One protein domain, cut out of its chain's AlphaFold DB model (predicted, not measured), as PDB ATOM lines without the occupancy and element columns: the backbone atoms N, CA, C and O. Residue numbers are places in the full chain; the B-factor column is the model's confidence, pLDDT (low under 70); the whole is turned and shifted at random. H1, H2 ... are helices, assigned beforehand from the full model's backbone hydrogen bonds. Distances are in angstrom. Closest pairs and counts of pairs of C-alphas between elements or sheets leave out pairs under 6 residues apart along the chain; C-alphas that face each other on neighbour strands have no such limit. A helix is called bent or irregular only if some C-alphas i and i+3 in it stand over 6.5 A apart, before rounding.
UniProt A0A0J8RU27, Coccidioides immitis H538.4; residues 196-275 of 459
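What this domain is: This is residues 196 to 275 of the 459 residues of a protein of Coccidioides immitis H538.4 (UniProt A0A0J8RU27). This is a long helical hairpin with unequal arms: H2 runs one way, a loop turns the chain round, and the longer H3 folds back beside H2 and then runs on well past it. The free stretch of residues 265 to 275 sticks out at one end of the long axis and the free stretch of residues 228 to 234 at the other, while the very short H1 lies beside H3. The printed part has 80 residues with three named helices in the order H1, H2, H3 and no named strand, and the class is all helix. The whole is extended, with a radius of gyration of the C-alphas of 18.9 A, and the C-alphas span 70 by 22 by 15 A, a rod.

Where its parts are: H1 covers residues 196 to 199, 5.1 A from first to last C-alpha, and begins at C-alpha 196, (42.669, 54.089, -24.043). A short link of 8 residues follows. H2 covers residues 208 to 229 and is 31.4 A long, from C-alpha 208 at (40.264, 46.633, -33.500) to C-alpha 229 at (44.392, 21.493, -51.899). After a short link of 10 residues comes H3, residues 240 to 273, the longest helix at 50.0 A, ending at C-alpha 273, (26.170, 68.917, -14.342). No helix is bent.

How they stand to each other: H1 and H3 only just touch, with 3 pairs of C-alphas within 8 A; the closest C-alphas are those of Arg 197 and Ile 257, 6.4 A apart. H3 touches H1 with residues 257 to 261 alone. H1 and H2 are apart. H2 and H3 touch with 22 pairs of C-alphas within 8 A, the closest being those of Pro 209 and Glu 250, 4.4 A apart. They run opposite ways at a shallow tilt of 11 degrees and form a helical hairpin. H3 touches H2 with residues 243 to 254 alone. In H2 and H3 every pair of O i and N i+4 is within hydrogen-bond range; H1 is too short for such a pair, and its one pair of O i and N i+3 is within range.

The domain as a whole: The two C-alphas farthest apart are those of Asn 232 and Phe 275, at 70.5 A. Residues 228 to 234 stand free, and so do residues 265 to 275, of which 265 to 273 belong to H3. Without these stretches the body has 62 residues and spans 46 by 21 by 14 A. The printed part has no cut, and neither link is long. The mean pLDDT of the printed part is 88.8, and the model's confidence is under 70 at residues 229 to 237.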
ATOM      1  N   ARG A 196      42.811  55.545 -23.930       96.44
ATOM      2  CA  ARG A 196      42.669  54.089 -24.043       96.44
ATOM      3  C   ARG A 196      41.747  53.703 -25.198       96.44
ATOM      4  O   ARG A 196      42.067  52.769 -25.923       96.44
ATOM      5  N   ARG A 197      40.650  54.433 -25.396       95.31
ATOM      6  CA  ARG A 197      39.756  54.263 -26.541       95.31
ATOM      7  C   ARG A 197      40.541  54.418 -27.833       95.31
ATOM      8  O   ARG A 197      40.475  53.532 -28.670       95.31
ATOM      9  N   ASP A 198      41.331  55.479 -27.971       94.25
ATOM     10  CA  ASP A 198      42.101  55.741 -29.188       94.25
ATOM     11  C   ASP A 198      43.149  54.637 -29.473       94.25
ATOM     12  O   ASP A 198      43.407  54.316 -30.631       94.25
ATOM     13  N   GLU A 199      43.710  53.989 -28.441       95.12
ATOM     14  CA  GLU A 199      44.592  52.813 -28.587       95.12
ATOM     15  C   GLU A 199      43.873  51.564 -29.134       95.12
ATOM     16  O   GLU A 199      44.525  50.677 -29.691       95.12
ATOM     17  N   LEU A 200      42.545  51.485 -28.991       95.38
ATOM     18  CA  LEU A 200      41.703  50.401 -29.516       95.38
ATOM     19  C   LEU A 200      41.276  50.630 -30.976       95.38
ATOM     20  O   LEU A 200      40.488  49.856 -31.524       95.38
ATOM     21  N   TYR A 201      41.831  51.655 -31.624       93.81
ATOM     22  CA  TYR A 201      41.701  51.906 -33.054       93.81
ATOM     23  C   TYR A 201      43.057  51.748 -33.740       93.81
ATOM     24  O   TYR A 201      44.117  52.101 -33.222       93.81
ATOM     25  N   ASN A 202      43.041  51.197 -34.953       90.19
ATOM     26  CA  ASN A 202      44.248  51.070 -35.754       90.19
ATOM     27  C   ASN A 202      44.637  52.416 -36.408       90.19
ATOM     28  O   ASN A 202      43.906  53.403 -36.379       90.19
ATOM     29  N   LYS A 203      45.785  52.448 -37.097       88.25
ATOM     30  CA  LYS A 203      46.271  53.653 -37.805       88.25
ATOM     31  C   LYS A 203      45.365  54.135 -38.946       88.25
ATOM     32  O   LYS A 203      45.505  55.272 -39.380       88.25
ATOM     33  N   ALA A 204      44.492  53.270 -39.457       90.00
ATOM     34  CA  ALA A 204      43.478  53.608 -40.453       90.00
ATOM     35  C   ALA A 204      42.155  54.056 -39.804       90.00
ATOM     36  O   ALA A 204      41.155  54.194 -40.505       90.00
ATOM     37  N   ASN A 205      42.153  54.286 -38.485       89.81
ATOM     38  CA  ASN A 205      40.989  54.647 -37.684       89.81
ATOM     39  C   ASN A 205      39.854  53.610 -37.752       89.81
ATOM     40  O   ASN A 205      38.680  53.958 -37.657       89.81
ATOM     41  N   GLN A 206      40.207  52.335 -37.939       92.12
ATOM     42  CA  GLN A 206      39.271  51.218 -37.841       92.12
ATOM     43  C   GLN A 206      39.338  50.622 -36.431       92.12
ATOM     44  O   GLN A 206      40.452  50.436 -35.920       92.12
ATOM     45  N   PRO A 207      38.190  50.308 -35.811       94.44
ATOM     46  CA  PRO A 207      38.158  49.690 -34.492       94.44
ATOM     47  C   PRO A 207      38.792  48.292 -34.556       94.44
ATOM     48  O   PRO A 207      38.601  47.550 -35.523       94.44
ATOM     49  N   LEU A 208      39.577  47.929 -33.539       95.12
ATOM     50  CA  LEU A 208      40.264  46.633 -33.500       95.12
ATOM     51  C   LEU A 208      39.335  45.410 -33.622       95.12
ATOM     52  O   LEU A 208      39.756  44.480 -34.312       95.12
ATOM     53  N   PRO A 209      38.101  45.393 -33.073       95.69
ATOM     54  CA  PRO A 209      37.151  44.304 -33.313       95.69
ATOM     55  C   PRO A 209      36.941  43.993 -34.800       95.69
ATOM     56  O   PRO A 209      37.117  42.854 -35.216       95.69
ATOM     57  N   GLU A 210      36.712  45.005 -35.647       94.81
ATOM     58  CA  GLU A 210      36.569  44.804 -37.100       94.81
ATOM     59  C   GLU A 210      37.850  44.247 -37.738       94.81
ATOM     60  O   GLU A 210      37.812  43.465 -38.688       94.81
ATOM     61  N   VAL A 211      39.019  44.648 -37.229       95.06
ATOM     62  CA  VAL A 211      40.308  44.123 -37.701       95.06
ATOM     63  C   VAL A 211      40.465  42.649 -37.333       95.06
ATOM     64  O   VAL A 211      40.967  41.875 -38.155       95.06
ATOM     65  N   PHE A 212      40.041  42.260 -36.131       96.12
ATOM     66  CA  PHE A 212      40.055  40.873 -35.684       96.12
ATOM     67  C   PHE A 212      39.044  40.018 -36.449       96.12
ATOM     68  O   PHE A 212      39.448  38.963 -36.931       96.12
ATOM     69  N   ASP A 213      37.824  40.501 -36.694       94.88
ATOM     70  CA  ASP A 213      36.836  39.815 -37.543       94.88
ATOM     71  C   ASP A 213      37.390  39.582 -38.962       94.88
ATOM     72  O   ASP A 213      37.433  38.457 -39.470       94.88
ATOM     73  N   MET A 214      37.943  40.622 -39.597       94.31
ATOM     74  CA  MET A 214      38.577  40.493 -40.915       94.31
ATOM     75  C   MET A 214      39.737  39.486 -40.923       94.31
ATOM     76  O   MET A 214      39.947  38.790 -41.923       94.31
ATOM     77  N   LEU A 215      40.532  39.438 -39.850       94.06
ATOM     78  CA  LEU A 215      41.624  38.481 -39.709       94.06
ATOM     79  C   LEU A 215      41.084  37.059 -39.525       94.06
ATOM     80  O   LEU A 215      41.540  36.161 -40.231       94.06
ATOM     81  N   GLY A 216      40.102  36.867 -38.644       93.50
ATOM     82  CA  GLY A 216      39.438  35.589 -38.400       93.50
ATOM     83  C   GLY A 216      38.849  35.013 -39.686       93.50
ATOM     84  O   GLY A 216      39.172  33.887 -40.061       93.50
ATOM     85  N   ASN A 217      38.113  35.831 -40.443       92.94
ATOM     86  CA  ASN A 217      37.545  35.450 -41.737       92.94
ATOM     87  C   ASN A 217      38.620  35.034 -42.760       92.94
ATOM     88  O   ASN A 217      38.464  34.037 -43.465       92.94
ATOM     89  N   LYS A 218      39.747  35.757 -42.841       92.69
ATOM     90  CA  LYS A 218      40.861  35.392 -43.741       92.69
ATOM     91  C   LYS A 218      41.561  34.102 -43.321       92.69
ATOM     92  O   LYS A 218      41.938  33.318 -44.190       92.69
ATOM     93  N   LEU A 219      41.750  33.896 -42.018       91.38
ATOM     94  CA  LEU A 219      42.343  32.677 -41.473       91.38
ATOM     95  C   LEU A 219      41.448  31.464 -41.741       91.38
ATOM     96  O   LEU A 219      41.963  30.436 -42.172       91.38
ATOM     97  N   GLN A 220      40.128  31.611 -41.593       89.94
ATOM     98  CA  GLN A 220      39.166  30.561 -41.923       89.94
ATOM     99  C   GLN A 220      39.226  30.184 -43.409       89.94
ATOM    100  O   GLN A 220      39.394  29.017 -43.744       89.94
ATOM    101  N   VAL A 221      39.198  31.173 -44.312       88.94
ATOM    102  CA  VAL A 221      39.323  30.923 -45.761       88.94
ATOM    103  C   VAL A 221      40.643  30.223 -46.103       88.94
ATOM    104  O   VAL A 221      40.683  29.351 -46.968       88.94
ATOM    105  N   PHE A 222      41.741  30.600 -45.445       86.44
ATOM    106  CA  PHE A 222      43.038  29.966 -45.663       86.44
ATOM    107  C   PHE A 222      43.062  28.510 -45.174       86.44
ATOM    108  O   PHE A 222      43.584  27.650 -45.884       86.44
ATOM    109  N   MET A 223      42.458  28.231 -44.016       84.56
ATOM    110  CA  MET A 223      42.299  26.878 -43.477       84.56
ATOM    111  C   MET A 223      41.489  25.989 -44.439       84.56
ATOM    112  O   MET A 223      41.962  24.920 -44.827       84.56
ATOM    113  N   ASP A 224      40.353  26.479 -44.946       84.19
ATOM    114  CA  ASP A 224      39.507  25.758 -45.913       84.19
ATOM    115  C   ASP A 224      40.252  25.455 -47.241       84.19
ATOM    116  O   ASP A 224      40.086  24.404 -47.877       84.19
ATOM    117  N   LEU A 225      41.119  26.374 -47.690       83.00
ATOM    118  CA  LEU A 225      41.960  26.193 -48.883       83.00
ATOM    119  C   LEU A 225      43.106  25.189 -48.664       83.00
ATOM    120  O   LEU A 225      43.475  24.458 -49.591       83.00
ATOM    121  N   GLN A 226      43.677  25.125 -47.458       75.81
ATOM    122  CA  GLN A 226      44.686  24.120 -47.108       75.81
ATOM    123  C   GLN A 226      44.078  22.712 -47.091       75.81
ATOM    124  O   GLN A 226      44.641  21.803 -47.706       75.81
ATOM    125  N   GLU A 227      42.894  22.542 -46.495       73.75
ATOM    126  CA  GLU A 227      42.191  21.253 -46.464       73.75
ATOM    127  C   GLU A 227      41.810  20.748 -47.865       73.75
ATOM    128  O   GLU A 227      41.906  19.554 -48.159       73.75
ATOM    129  N   SER A 228      41.419  21.653 -48.766       72.88
ATOM    130  CA  SER A 228      40.973  21.288 -50.117       72.88
ATOM    131  C   SER A 228      42.106  20.997 -51.112       72.88
ATOM    132  O   SER A 228      41.876  20.304 -52.107       72.88
ATOM    133  N   SER A 229      43.333  21.478 -50.874       65.50
ATOM    134  CA  SER A 229      44.392  21.493 -51.899       65.50
ATOM    135  C   SER A 229      45.391  20.324 -51.875       65.50
ATOM    136  O   SER A 229      46.156  20.190 -52.830       65.50
ATOM    137  N   LYS A 230      45.394  19.436 -50.863       61.28
ATOM    138  CA  LYS A 230      46.402  18.349 -50.703       61.28
ATOM    139  C   LYS A 230      47.856  18.827 -50.911       61.28
ATOM    140  O   LYS A 230      48.697  18.067 -51.396       61.28
ATOM    141  N   ILE A 231      48.146  20.094 -50.616       56.94
ATOM    142  CA  ILE A 231      49.497  20.645 -50.737       56.94
ATOM    143  C   ILE A 231      50.339  20.034 -49.616       56.94
ATOM    144  O   ILE A 231      49.902  19.981 -48.470       56.94
ATOM    145  N   ASN A 232      51.509  19.512 -49.989       51.78
ATOM    146  CA  ASN A 232      52.441  18.825 -49.101       51.78
ATOM    147  C   ASN A 232      52.704  19.620 -47.809       51.78
ATOM    148  O   ASN A 232      52.853  20.840 -47.844       51.78
ATOM    149  N   ASP A 233      52.804  18.855 -46.726       55.53
ATOM    150  CA  ASP A 233      52.980  19.115 -45.283       55.53
ATOM    151  C   ASP A 233      54.050  20.155 -44.846       55.53
ATOM    152  O   ASP A 233      54.319  20.311 -43.663       55.53
ATOM    153  N   ASP A 234      54.658  20.898 -45.777       56.62
ATOM    154  CA  ASP A 234      55.736  21.868 -45.511       56.62
ATOM    155  C   ASP A 234      55.238  23.330 -45.409       56.62
ATOM    156  O   ASP A 234      56.032  24.264 -45.259       56.62
ATOM    157  N   GLY A 235      53.927  23.568 -45.527       59.47
ATOM    158  CA  GLY A 235      53.317  24.892 -45.363       59.47
ATOM    159  C   GLY A 235      52.989  25.202 -43.900       59.47
ATOM    160  O   GLY A 235      52.501  24.337 -43.183       59.47
ATOM    161  N   LEU A 236      53.196  26.450 -43.456       61.72
ATOM    162  CA  LEU A 236      52.685  26.939 -42.165       61.72
ATOM    163  C   LEU A 236      51.153  26.763 -42.127       61.72
ATOM    164  O   LEU A 236      50.422  27.517 -42.771       61.72
ATOM    165  N   GLY A 237      50.678  25.733 -41.428       68.44
ATOM    166  CA  GLY A 237      49.259  25.492 -41.179       68.44
ATOM    167  C   GLY A 237      48.693  26.519 -40.202       68.44
ATOM    168  O   GLY A 237      49.370  26.905 -39.250       68.44
ATOM    169  N   VAL A 238      47.462  26.973 -40.433       77.75
ATOM    170  CA  VAL A 238      46.731  27.764 -39.433       77.75
ATOM    171  C   VAL A 238      46.044  26.799 -38.476       77.75
ATOM    172  O   VAL A 238      45.227  25.984 -38.894       77.75
ATOM    173  N   GLU A 239      46.374  26.876 -37.188       82.75
ATOM    174  CA  GLU A 239      45.682  26.090 -36.167       82.75
ATOM    175  C   GLU A 239      44.306  26.694 -35.848       82.75
ATOM    176  O   GLU A 239      44.176  27.909 -35.684       82.75
ATOM    177  N   GLU A 240      43.294  25.848 -35.636       84.50
ATOM    178  CA  GLU A 240      41.959  26.258 -35.159       84.50
ATOM    179  C   GLU A 240      42.033  27.048 -33.834       84.50
ATOM    180  O   GLU A 240      41.273  27.989 -33.600       84.50
ATOM    181  N   SER A 241      43.032  26.735 -32.998       88.94
ATOM    182  CA  SER A 241      43.364  27.464 -31.766       88.94
ATOM    183  C   SER A 241      43.650  28.954 -32.013       88.94
ATOM    184  O   SER A 241      43.324  29.795 -31.173       88.94
ATOM    185  N   THR A 242      44.218  29.290 -33.176       90.12
ATOM    186  CA  THR A 242      44.553  30.661 -33.577       90.12
ATOM    187  C   THR A 242      43.297  31.433 -33.963       90.12
ATOM    188  O   THR A 242      43.144  32.575 -33.542       90.12
ATOM    189  N   ILE A 243      42.368  30.806 -34.693       90.31
ATOM    190  CA  ILE A 243      41.073  31.414 -35.043       90.31
ATOM    191  C   ILE A 243      40.272  31.690 -33.767       90.31
ATOM    192  O   ILE A 243      39.833  32.816 -33.545       90.31
ATOM    193  N   ALA A 244      40.186  30.706 -32.866       92.81
ATOM    194  CA  ALA A 244      39.512  30.871 -31.580       92.81
ATOM    195  C   ALA A 244      40.143  31.975 -30.710       92.81
ATOM    196  O   ALA A 244      39.433  32.674 -29.987       92.81
ATOM    197  N   LEU A 245      41.469  32.147 -30.760       94.69
ATOM    198  CA  LEU A 245      42.158  33.231 -30.059       94.69
ATOM    199  C   LEU A 245      41.816  34.605 -30.654       94.69
ATOM    200  O   LEU A 245      41.579  35.541 -29.894       94.69
ATOM    201  N   VAL A 246      41.762  34.722 -31.984       94.94
ATOM    202  CA  VAL A 246      41.374  35.965 -32.668       94.94
ATOM    203  C   VAL A 246      39.940  36.355 -32.314       94.94
ATOM    204  O   VAL A 246      39.729  37.497 -31.918       94.94
ATOM    205  N   SER A 247      38.989  35.414 -32.327       94.81
ATOM    206  CA  SER A 247      37.602  35.684 -31.912       94.81
ATOM    207  C   SER A 247      37.485  36.101 -30.442       94.81
ATOM    208  O   SER A 247      36.670  36.949 -30.099       94.81
ATOM    209  N   ARG A 248      38.330  35.565 -29.549       96.00
ATOM    210  CA  ARG A 248      38.377  36.038 -28.152       96.00
ATOM    211  C   ARG A 248      38.911  37.462 -28.035       96.00
ATOM    212  O   ARG A 248      38.466  38.192 -27.157       96.00
ATOM    213  N   PHE A 249      39.892  37.843 -28.854       95.75
ATOM    214  CA  PHE A 249      40.390  39.219 -28.874       95.75
ATOM    215  C   PHE A 249      39.368  40.187 -29.466       95.75
ATOM    216  O   PHE A 249      39.233  41.291 -28.946       95.75
ATOM    217  N   GLU A 250      38.638  39.772 -30.498       96.31
ATOM    218  CA  GLU A 250      37.496  40.504 -31.047       96.31
ATOM    219  C   GLU A 250      36.468  40.813 -29.952       96.31
ATOM    220  O   GLU A 250      36.285  41.981 -29.623       96.31
ATOM    221  N   GLU A 251      35.910  39.781 -29.307       96.19
ATOM    222  CA  GLU A 251      34.901  39.926 -28.246       96.19
ATOM    223  C   GLU A 251      35.421  40.783 -27.079       96.19
ATOM    224  O   GLU A 251      34.773  41.738 -26.657       96.19
ATOM    225  N   ALA A 252      36.639  40.511 -26.596       96.38
ATOM    226  CA  ALA A 252      37.214  41.257 -25.479       96.38
ATOM    227  C   ALA A 252      37.449  42.742 -25.802       96.38
ATOM    228  O   ALA A 252      37.297  43.589 -24.922       96.38
ATOM    229  N   THR A 253      37.847  43.068 -27.038       95.94
ATOM    230  CA  THR A 253      38.048  44.467 -27.441       95.94
ATOM    231  C   THR A 253      36.738  45.177 -27.755       95.94
ATOM    232  O   THR A 253      36.640  46.373 -27.489       95.94
ATOM    233  N   GLU A 254      35.722  44.468 -28.247       96.69
ATOM    234  CA  GLU A 254      34.378  45.019 -28.436       96.69
ATOM    235  C   GLU A 254      33.754  45.392 -27.086       96.69
ATOM    236  O   GLU A 254      33.331  46.535 -26.896       96.69
ATOM    237  N   ASP A 255      33.799  44.476 -26.114       97.44
ATOM    238  CA  ASP A 255      33.331  44.720 -24.748       97.44
ATOM    239  C   ASP A 255      34.069  45.893 -24.083       97.44
ATOM    240  O   ASP A 255      33.452  46.722 -23.404       97.44
ATOM    241  N   GLU A 256      35.390  45.993 -24.284       97.62
ATOM    242  CA  GLU A 256      36.196  47.094 -23.753       97.62
ATOM    243  C   GLU A 256      35.782  48.441 -24.365       97.62
ATOM    244  O   GLU A 256      35.548  49.390 -23.615       97.62
ATOM    245  N   ILE A 257      35.630  48.533 -25.694       96.56
ATOM    246  CA  ILE A 257      35.181  49.764 -26.371       96.56
ATOM    247  C   ILE A 257      33.792  50.174 -25.870       96.56
ATOM    248  O   ILE A 257      33.606  51.322 -25.467       96.56
ATOM    249  N   LEU A 258      32.835  49.239 -25.821       97.12
ATOM    250  CA  LEU A 258      31.470  49.513 -25.359       97.12
ATOM    251  C   LEU A 258      31.442  50.027 -23.916       97.12
ATOM    252  O   LEU A 258      30.698  50.959 -23.591       97.12
ATOM    253  N   TRP A 259      32.249  49.430 -23.036       98.06
ATOM    254  CA  TRP A 259      32.365  49.887 -21.656       98.06
ATOM    255  C   TRP A 259      33.006  51.276 -21.566       98.06
ATOM    256  O   TRP A 259      32.483  52.134 -20.849       98.06
ATOM    257  N   ILE A 260      34.101  51.512 -22.300       98.06
ATOM    258  CA  ILE A 260      34.796  52.805 -22.316       98.06
ATOM    259  C   ILE A 260      33.859  53.904 -22.814       98.06
ATOM    260  O   ILE A 260      33.718  54.918 -22.134       98.06
ATOM    261  N   ASP A 261      33.173  53.705 -23.939       97.19
ATOM    262  CA  ASP A 261      32.272  54.707 -24.515       97.19
ATOM    263  C   ASP A 261      31.116  55.039 -23.570       97.19
ATOM    264  O   ASP A 261      30.781  56.210 -23.361       97.19
ATOM    265  N   LYS A 262      30.546  54.017 -22.919       98.00
ATOM    266  CA  LYS A 262      29.530  54.223 -21.885       98.00
ATOM    267  C   LYS A 262      30.083  55.046 -20.722       98.00
ATOM    268  O   LYS A 262      29.423  55.984 -20.272       98.00
ATOM    269  N   ARG A 263      31.282  54.720 -20.236       97.94
ATOM    270  CA  ARG A 263      31.901  55.425 -19.109       97.94
ATOM    271  C   ARG A 263      32.266  56.866 -19.469       97.94
ATOM    272  O   ARG A 263      32.023  57.755 -18.661       97.94
ATOM    273  N   ILE A 264      32.778  57.110 -20.675       97.75
ATOM    274  CA  ILE A 264      33.037  58.451 -21.219       97.75
ATOM    275  C   ILE A 264      31.746  59.276 -21.230       97.75
ATOM    276  O   ILE A 264      31.741  60.402 -20.736       97.75
ATOM    277  N   ALA A 265      30.637  58.710 -21.719       96.81
ATOM    278  CA  ALA A 265      29.346  59.397 -21.743       96.81
ATOM    279  C   ALA A 265      28.823  59.724 -20.330       96.81
ATOM    280  O   ALA A 265      28.344  60.832 -20.086       96.81
ATOM    281  N   GLU A 266      28.950  58.787 -19.382       97.12
ATOM    282  CA  GLU A 266      28.606  59.015 -17.973       97.12
ATOM    283  C   GLU A 266      29.449  60.144 -17.361       97.12
ATOM    284  O   GLU A 266      28.901  61.074 -16.765       97.12
ATOM    285  N   LEU A 267      30.776  60.090 -17.521       97.06
ATOM    286  CA  LEU A 267      31.697  61.104 -17.007       97.06
ATOM    287  C   LEU A 267      31.420  62.482 -17.615       97.06
ATOM    288  O   LEU A 267      31.379  63.465 -16.875       97.06
ATOM    289  N   GLY A 268      31.178  62.549 -18.927       94.00
ATOM    290  CA  GLY A 268      30.809  63.782 -19.624       94.00
ATOM    291  C   GLY A 268      29.546  64.410 -19.037       94.00
ATOM    292  O   GLY A 268      29.557  65.580 -18.652       94.00
ATOM    293  N   TRP A 269      28.491  63.611 -18.844       94.56
ATOM    294  CA  TRP A 269      27.258  64.087 -18.213       94.56
ATOM    295  C   TRP A 269      27.495  64.590 -16.781       94.56
ATOM    296  O   TRP A 269      26.999  65.652 -16.400       94.56
ATOM    297  N   HIS A 270      28.280  63.869 -15.977       94.62
ATOM    298  CA  HIS A 270      28.610  64.302 -14.617       94.62
ATOM    299  C   HIS A 270      29.388  65.625 -14.601       94.62
ATOM    300  O   HIS A 270      29.061  66.519 -13.814       94.62
ATOM    301  N   LEU A 271      30.383  65.781 -15.478       93.50
ATOM    302  CA  LEU A 271      31.193  66.997 -15.589       93.50
ATOM    303  C   LEU A 271      30.344  68.217 -15.968       93.50
ATOM    304  O   LEU A 271      30.449  69.259 -15.318       93.50
ATOM    305  N   GLU A 272      29.448  68.076 -16.947       89.94
ATOM    306  CA  GLU A 272      28.535  69.149 -17.364       89.94
ATOM    307  C   GLU A 272      27.605  69.603 -16.229       89.94
ATOM    308  O   GLU A 272      27.324  70.797 -16.085       89.94
ATOM    309  N   ASN A 273      27.166  68.665 -15.384       93.12
ATOM    310  CA  ASN A 273      26.170  68.917 -14.342       93.12
ATOM    311  C   ASN A 273      26.758  69.216 -12.952       93.12
ATOM    312  O   ASN A 273      26.024  69.650 -12.064       93.12
ATOM    313  N   THR A 274      28.073  69.061 -12.750       94.75
ATOM    314  CA  THR A 274      28.732  69.220 -11.434       94.75
ATOM    315  C   THR A 274      28.402  70.566 -10.769       94.75
ATOM    316  O   THR A 274      28.165  70.638  -9.559       94.75
ATOM    317  N   PHE A 275      28.332  71.637 -11.562       95.25
ATOM    318  CA  PHE A 275      28.116  73.013 -11.097       95.25
ATOM    319  C   PHE A 275      26.794  73.626 -11.586       95.25
ATOM    320  O   PHE A 275      26.656  74.845 -11.575       95.25
TER     321      PHE A 275